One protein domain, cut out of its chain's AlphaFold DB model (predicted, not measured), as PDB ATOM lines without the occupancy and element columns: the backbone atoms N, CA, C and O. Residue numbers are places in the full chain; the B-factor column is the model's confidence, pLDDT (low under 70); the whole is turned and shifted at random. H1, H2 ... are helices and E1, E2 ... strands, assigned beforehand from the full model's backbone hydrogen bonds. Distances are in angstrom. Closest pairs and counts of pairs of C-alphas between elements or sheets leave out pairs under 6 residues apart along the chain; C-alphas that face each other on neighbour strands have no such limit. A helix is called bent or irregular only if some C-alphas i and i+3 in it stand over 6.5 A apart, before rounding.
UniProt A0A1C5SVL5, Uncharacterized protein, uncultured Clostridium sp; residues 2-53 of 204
ATOM      1  N   THR A   2     161.072 139.587 194.207       37.50
ATOM      2  CA  THR A   2     161.652 138.240 194.245       37.50
ATOM      3  C   THR A   2     162.499 138.070 192.985       37.50
ATOM      4  O   THR A   2     161.955 137.999 191.885       37.50
ATOM      5  N   THR A   3     163.822 138.126 193.108       46.69
ATOM      6  CA  THR A   3     164.741 137.921 191.983       46.69
ATOM      7  C   THR A   3     164.877 136.430 191.715       46.69
ATOM      8  O   THR A   3     165.712 135.758 192.311       46.69
ATOM      9  N   THR A   4     164.042 135.907 190.818       48.91
ATOM     10  CA  THR A   4     164.214 134.567 190.252       48.91
ATOM     11  C   THR A   4     165.564 134.513 189.529       48.91
ATOM     12  O   THR A   4     165.791 135.256 188.571       48.91
ATOM     13  N   MET A   5     166.487 133.674 190.001       53.97
ATOM     14  CA  MET A   5     167.825 133.521 189.419       53.97
ATOM     15  C   MET A   5     167.750 132.729 188.104       53.97
ATOM     16  O   MET A   5     167.881 131.507 188.080       53.97
ATOM     17  N   GLU A   6     167.523 133.417 186.986       54.97
ATOM     18  CA  GLU A   6     167.572 132.804 185.656       54.97
ATOM     19  C   GLU A   6     169.021 132.568 185.196       54.97
ATOM     20  O   GLU A   6     169.924 133.369 185.445       54.97
ATOM     21  N   LYS A   7     169.260 131.467 184.472       56.19
ATOM     22  CA  LYS A   7     170.567 131.122 183.891       56.19
ATOM     23  C   LYS A   7     170.972 132.154 182.824       56.19
ATOM     24  O   LYS A   7     170.647 132.002 181.648       56.19
ATOM     25  N   ARG A   8     171.703 133.206 183.207       58.81
ATOM     26  CA  ARG A   8     172.161 134.265 182.284       58.81
ATOM     27  C   ARG A   8     173.436 133.849 181.536       58.81
ATOM     28  O   ARG A   8     174.537 134.228 181.920       58.81
ATOM     29  N   ILE A   9     173.296 133.089 180.448       61.06
ATOM     30  CA  ILE A   9     174.378 132.909 179.460       61.06
ATOM     31  C   ILE A   9     174.301 134.069 178.462       61.06
ATOM     32  O   ILE A   9     173.278 134.240 177.797       61.06
ATOM     33  N   ALA A  10     175.365 134.866 178.325       66.12
ATOM     34  CA  ALA A  10     175.417 135.860 177.256       66.12
ATOM     35  C   ALA A  10     175.832 135.201 175.937       66.12
ATOM     36  O   ALA A  10     176.856 134.520 175.848       66.12
ATOM     37  N   LYS A  11     175.039 135.444 174.892       71.75
ATOM     38  CA  LYS A  11     175.398 135.136 173.507       71.75
ATOM     39  C   LYS A  11     175.967 136.396 172.877       71.75
ATOM     40  O   LYS A  11     175.246 137.379 172.732       71.75
ATOM     41  N   ILE A  12     177.247 136.378 172.522       71.62
ATOM     42  CA  ILE A  12     177.918 137.517 171.883       71.62
ATOM     43  C   ILE A  12     178.283 137.116 170.454       71.62
ATOM     44  O   ILE A  12     178.649 135.971 170.180       71.62
ATOM     45  N   LYS A  13     178.131 138.054 169.515       74.81
ATOM     46  CA  LYS A  13     178.477 137.838 168.111       74.81
ATOM     47  C   LYS A  13     179.997 137.897 167.959       74.81
ATOM     48  O   LYS A  13     180.586 138.968 168.065       74.81
ATOM     49  N   VAL A  14     180.613 136.748 167.710       74.69
ATOM     50  CA  VAL A  14     182.050 136.596 167.453       74.69
ATOM     51  C   VAL A  14     182.187 136.071 166.029       74.69
ATOM     52  O   VAL A  14     181.597 135.044 165.699       74.69
ATOM     53  N   GLU A  15     182.911 136.794 165.173       79.56
ATOM     54  CA  GLU A  15     183.146 136.398 163.769       79.56
ATOM     55  C   GLU A  15     181.843 136.126 162.989       79.56
ATOM     56  O   GLU A  15     181.698 135.134 162.280       79.56
ATOM     57  N   GLY A  16     180.837 136.985 163.162       82.12
ATOM     58  CA  GLY A  16     179.578 136.875 162.423       82.12
ATOM     59  C   GLY A  16     178.552 135.890 162.998       82.12
ATOM     60  O   GLY A  16     177.387 135.987 162.617       82.12
ATOM     61  N   ASN A  17     178.921 135.040 163.964       81.44
ATOM     62  CA  ASN A  17     178.038 134.032 164.565       81.44
ATOM     63  C   ASN A  17     177.808 134.285 166.064       81.44
ATOM     64  O   ASN A  17     178.709 134.725 166.777       81.44
ATOM     65  N   LEU A  18     176.598 134.008 166.559       80.56
ATOM     66  CA  LEU A  18     176.298 134.068 167.994       80.56
ATOM     67  C   LEU A  18     176.938 132.865 168.694       80.56
ATOM     68  O   LEU A  18     176.545 131.728 168.437       80.56
ATOM     69  N   LYS A  19     177.901 133.118 169.583       79.25
ATOM     70  CA  LYS A  19     178.524 132.088 170.425       79.25
ATOM     71  C   LYS A  19     178.125 132.313 171.882       79.25
ATOM     72  O   LYS A  19     178.045 133.453 172.340       79.25
ATOM     73  N   GLU A  20     177.854 131.228 172.600       80.81
ATOM     74  CA  GLU A  20     177.691 131.265 174.054       80.81
ATOM     75  C   GLU A  20     179.061 131.486 174.694       80.81
ATOM     76  O   GLU A  20     179.999 130.733 174.432       80.81
ATOM     77  N   ILE A  21     179.184 132.539 175.500       73.31
ATOM     78  CA  ILE A  21     180.415 132.842 176.231       73.31
ATOM     79  C   ILE A  21     180.140 132.636 177.717       73.31
ATOM     80  O   ILE A  21     179.211 133.221 178.277       73.31
ATOM     81  N   ALA A  22     180.956 131.803 178.362       70.94
ATOM     82  CA  ALA A  22     180.978 131.699 179.813       70.94
ATOM     83  C   ALA A  22     181.809 132.855 180.382       70.94
ATOM     84  O   ALA A  22     182.979 133.017 180.029       70.94
ATOM     85  N   PHE A  23     181.222 133.656 181.272       71.38
ATOM     86  CA  PHE A  23     181.988 134.626 182.049       71.38
ATOM     87  C   PHE A  23     182.610 133.926 183.251       71.38
ATOM     88  O   PHE A  23     181.927 133.217 183.986       71.38
ATOM     89  N   LYS A  24     183.906 134.146 183.472       79.00
ATOM     90  CA  LYS A  24     184.538 133.792 184.740       79.00
ATOM     91  C   LYS A  24     184.003 134.745 185.810       79.00
ATOM     92  O   LYS A  24     184.199 135.950 185.689       79.00
ATOM     93  N   THR A  25     183.342 134.208 186.829       82.56
ATOM     94  CA  THR A  25     182.815 134.977 187.964       82.56
ATOM     95  C   THR A  25     183.625 134.698 189.226       82.56
ATOM     96  O   THR A  25     184.176 133.610 189.395       82.56
ATOM     97  N   LEU A  26     183.691 135.681 190.120       87.19
ATOM     98  CA  LEU A  26     184.196 135.533 191.487       87.19
ATOM     99  C   LEU A  26     183.041 135.271 192.464       87.19
ATOM    100  O   LEU A  26     181.885 135.543 192.142       87.19
ATOM    101  N   GLY A  27     183.351 134.774 193.667       83.50
ATOM    102  CA  GLY A  27     182.361 134.536 194.726       83.50
ATOM    103  C   GLY A  27     181.578 135.799 195.106       83.50
ATOM    104  O   GLY A  27     180.358 135.736 195.229       83.50
ATOM    105  N   THR A  28     182.250 136.953 195.147       89.38
ATOM    106  CA  THR A  28     181.652 138.293 195.323       89.38
ATOM    107  C   THR A  28     180.669 138.728 194.229       89.38
ATOM    108  O   THR A  28     179.953 139.709 194.408       89.38
ATOM    109  N   GLN A  29     180.646 138.052 193.076       84.75
ATOM    110  CA  GLN A  29     179.852 138.446 191.902       84.75
ATOM    111  C   GLN A  29     178.623 137.556 191.683       84.75
ATOM    112  O   GLN A  29     177.808 137.841 190.804       84.75
ATOM    113  N   VAL A  30     178.495 136.476 192.455       86.62
ATOM    114  CA  VAL A  30     177.380 135.529 192.373       86.62
ATOM    115  C   VAL A  30     176.478 135.752 193.576       86.62
ATOM    116  O   VAL A  30     176.900 135.499 194.696       86.62
ATOM    117  N   PHE A  31     175.246 136.197 193.342       85.06
ATOM    118  CA  PHE A  31     174.245 136.420 194.387       85.06
ATOM    119  C   PHE A  31     173.294 135.226 194.497       85.06
ATOM    120  O   PHE A  31     172.981 134.588 193.493       85.06
ATOM    121  N   LEU A  32     172.845 134.924 195.708       85.38
ATOM    122  CA  LEU A  32     171.841 133.908 196.020       85.38
ATOM    123  C   LEU A  32     170.467 134.569 196.224       85.38
ATOM    124  O   LEU A  32     170.344 135.795 196.226       85.38
ATOM    125  N   GLU A  33     169.415 133.762 196.379       81.94
ATOM    126  CA  GLU A  33     168.030 134.252 196.509       81.94
ATOM    127  C   GLU A  33     167.810 135.161 197.727       81.94
ATOM    128  O   GLU A  33     166.938 136.029 197.699       81.94
ATOM    129  N   ASP A  34     168.620 134.998 198.775       81.69
ATOM    130  CA  ASP A  34     168.592 135.820 199.988       81.69
ATOM    131  C   ASP A  34     169.382 137.136 199.853       81.69
ATOM    132  O   ASP A  34     169.490 137.899 200.813       81.69
ATOM    133  N   GLY A  35     169.919 137.421 198.661       83.75
ATOM    134  CA  GLY A  35     170.677 138.631 198.361       83.75
ATOM    135  C   GLY A  35     172.128 138.609 198.843       83.75
ATOM    136  O   GLY A  35     172.835 139.590 198.611       83.75
ATOM    137  N   LYS A  36     172.595 137.518 199.466       89.19
ATOM    138  CA  LYS A  36     174.010 137.342 199.818       89.19
ATOM    139  C   LYS A  36     174.808 136.840 198.632       89.19
ATOM    140  O   LYS A  36     174.300 136.148 197.750       89.19
ATOM    141  N   THR A  37     176.088 137.149 198.633       93.56
ATOM    142  CA  THR A  37     177.045 136.573 197.701       93.56
ATOM    143  C   THR A  37     177.355 135.117 198.064       93.56
ATOM    144  O   THR A  37     177.266 134.700 199.223       93.56
ATOM    145  N   ALA A  38     177.765 134.325 197.075       90.81
ATOM    146  CA  ALA A  38     178.227 132.956 197.287       90.81
ATOM    147  C   ALA A  38     179.409 132.906 198.273       90.81
ATOM    148  O   ALA A  38     179.531 131.961 199.048       90.81
ATOM    149  N   GLU A  39     180.251 133.941 198.276       94.38
ATOM    150  CA  GLU A  39     181.368 134.082 199.210       94.38
ATOM    151  C   GLU A  39     180.908 134.258 200.662       94.38
ATOM    152  O   GLU A  39     181.401 133.557 201.544       94.38
ATOM    153  N   GLU A  40     179.912 135.113 200.911       94.62
ATOM    154  CA  GLU A  40     179.343 135.317 202.251       94.62
ATOM    155  C   GLU A  40     178.700 134.041 202.810       94.62
ATOM    156  O   GLU A  40     178.859 133.722 203.991       94.62
ATOM    157  N   VAL A  41     178.001 133.274 201.969       94.38
ATOM    158  CA  VAL A  41     177.377 132.013 202.399       94.38
ATOM    159  C   VAL A  41     178.420 130.931 202.666       94.38
ATOM    160  O   VAL A  41     178.325 130.239 203.680       94.38
ATOM    161  N   ILE A  42     179.456 130.814 201.831       94.31
ATOM    162  CA  ILE A  42     180.575 129.893 202.080       94.31
ATOM    163  C   ILE A  42     181.303 130.266 203.381       94.31
ATOM    164  O   ILE A  42     181.580 129.385 204.194       94.31
ATOM    165  N   ALA A  43     181.555 131.555 203.625       95.19
ATOM    166  CA  ALA A  43     182.163 132.032 204.869       95.19
ATOM    167  C   ALA A  43     181.304 131.695 206.103       95.19
ATOM    168  O   ALA A  43     181.829 131.267 207.137       95.19
ATOM    169  N   SER A  44     179.978 131.821 205.987       94.31
ATOM    170  CA  SER A  44     179.042 131.413 207.038       94.31
ATOM    171  C   SER A  44     179.090 129.907 207.300       94.31
ATOM    172  O   SER A  44     179.132 129.504 208.459       94.31
ATOM    173  N   ILE A  45     179.113 129.072 206.254       95.81
ATOM    174  CA  ILE A  45     179.213 127.607 206.388       95.81
ATOM    175  C   ILE A  45     180.526 127.221 207.074       95.81
ATOM    176  O   ILE A  45     180.519 126.403 207.992       95.81
ATOM    177  N   LEU A  46     181.643 127.836 206.674       96.25
ATOM    178  CA  LEU A  46     182.950 127.605 207.294       96.25
ATOM    179  C   LEU A  46     182.943 127.974 208.780       96.25
ATOM    180  O   LEU A  46     183.480 127.233 209.598       96.25
ATOM    181  N   THR A  47     182.278 129.075 209.134       96.75
ATOM    182  CA  THR A  47     182.102 129.482 210.532       96.75
ATOM    183  C   THR A  47     181.268 128.456 211.299       96.75
ATOM    184  O   THR A  47     181.677 128.026 212.372       96.75
ATOM    185  N   SER A  48     180.141 127.996 210.742       96.44
ATOM    186  CA  SER A  48     179.310 126.965 211.377       96.44
ATOM    187  C   SER A  48     180.071 125.658 211.603       96.44
ATOM    188  O   SER A  48     179.982 125.090 212.689       96.44
ATOM    189  N   ILE A  49     180.866 125.212 210.624       95.38
ATOM    190  CA  ILE A  49     181.722 124.023 210.759       95.38
ATOM    191  C   ILE A  49     182.760 124.227 211.866       95.38
ATOM    192  O   ILE A  49     182.951 123.335 212.687       95.38
ATOM    193  N   ALA A  50     183.389 125.403 211.935       93.25
ATOM    194  CA  ALA A  50     184.380 125.718 212.965       93.25
ATOM    195  C   ALA A  50     183.790 125.779 214.387       93.25
ATOM    196  O   ALA A  50     184.522 125.596 215.355       93.25
ATOM    197  N   THR A  51     182.481 126.026 214.523       93.62
ATOM    198  CA  THR A  51     181.780 126.025 215.821       93.62
ATOM    199  C   THR A  51     181.246 124.660 216.255       93.62
ATOM    200  O   THR A  51     180.725 124.546 217.366       93.62
ATOM    201  N   LEU A  52     181.337 123.628 215.411       94.06
ATOM    202  CA  LEU A  52     180.950 122.281 215.827       94.06
ATOM    203  C   LEU A  52     181.882 121.795 216.951       94.06
ATOM    204  O   LEU A  52     183.085 122.061 216.910       94.06
ATOM    205  N   PRO A  53     181.349 121.093 217.966       92.38
ATOM    206  CA  PRO A  53     182.170 120.554 219.038       92.38
ATOM    207  C   PRO A  53     183.176 119.545 218.481       92.38
ATOM    208  O   PRO A  53     182.851 118.738 217.611       92.38
TER     209      PRO A  53
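AT A GLANCE: This is residues 2 to 53 of the 204 residues of an uncharacterized protein of uncultured Clostridium sp (UniProt A0A1C5SVL5). This is a long, thin piece with a small two-strand hairpin, E1 and E2, at one end and a single helix, H1, at the other, joined by a winding link through the middle. There is no packed core of named elements: the hairpin and the helix lie far along the length from each other, and residues 43 to 53, the greater part of H1 and the residues after it, stick out at the helix end. The printed part has 52 residues, with E1, E2 and H1 in that order along it; the two strands are antiparallel, and the class is mixed, helices and strands, with under half of the residues, 23, in named elements. The whole is extended, a rod with a radius of gyration of the C-alphas of 16.6 A and spans of 59 by 24 by 13 A.

IN THESE COORDINATES: Start at C-alpha 2, at (161.652, 138.240, 194.245), and go along residues 2 to 9 until strand E1 begins at C-alpha 10, at (175.417, 135.860, 177.256). E1 holds residues 10 to 14 and measures 11.9 A from first to last C-alpha. After two residues look for E2, residues 17 to 21, which measures 12.0 A. Residues 22 to 37 then hold no named element. Find C-alpha 38 at (178.227, 132.956, 197.287); from there helix H1, residues 38 to 50, runs 18.3 A to C-alpha 50 at (184.380, 125.718, 212.965).

HOW THE PARTS SIT: E1 and E2 form a hairpin, two antiparallel neighbour strands joined by a tight link of 2 residues. The angle between their directions is 137 degrees. The C-alphas of Lys 13 and Leu 18 face each other at 4.4 A, and those of Ala 10 and Ile 21 at 5.9 A. Look at the backbone between them: N 14 and O 17 are 2.9 A apart and N 21 and O 10 are 3.1 A apart, both within hydrogen-bond range. E1 and H1 are apart. H1 is not bent, and in it every O i to N i+4 pair is within hydrogen-bond range.

THE WHOLE: The two C-alphas farthest apart are those of Gly 16 and Pro 53, at 59.0 A. Residues 43 to 53, of which 43 to 50 belong to H1, stand free; without them the body spans 40 by 22 by 8 A. The link from E2 to H1 is long, with 16 residues. The printed part has no cut. Its mean pLDDT is 80.4, and the low-confidence place to look is residues 2 to 10, under 70.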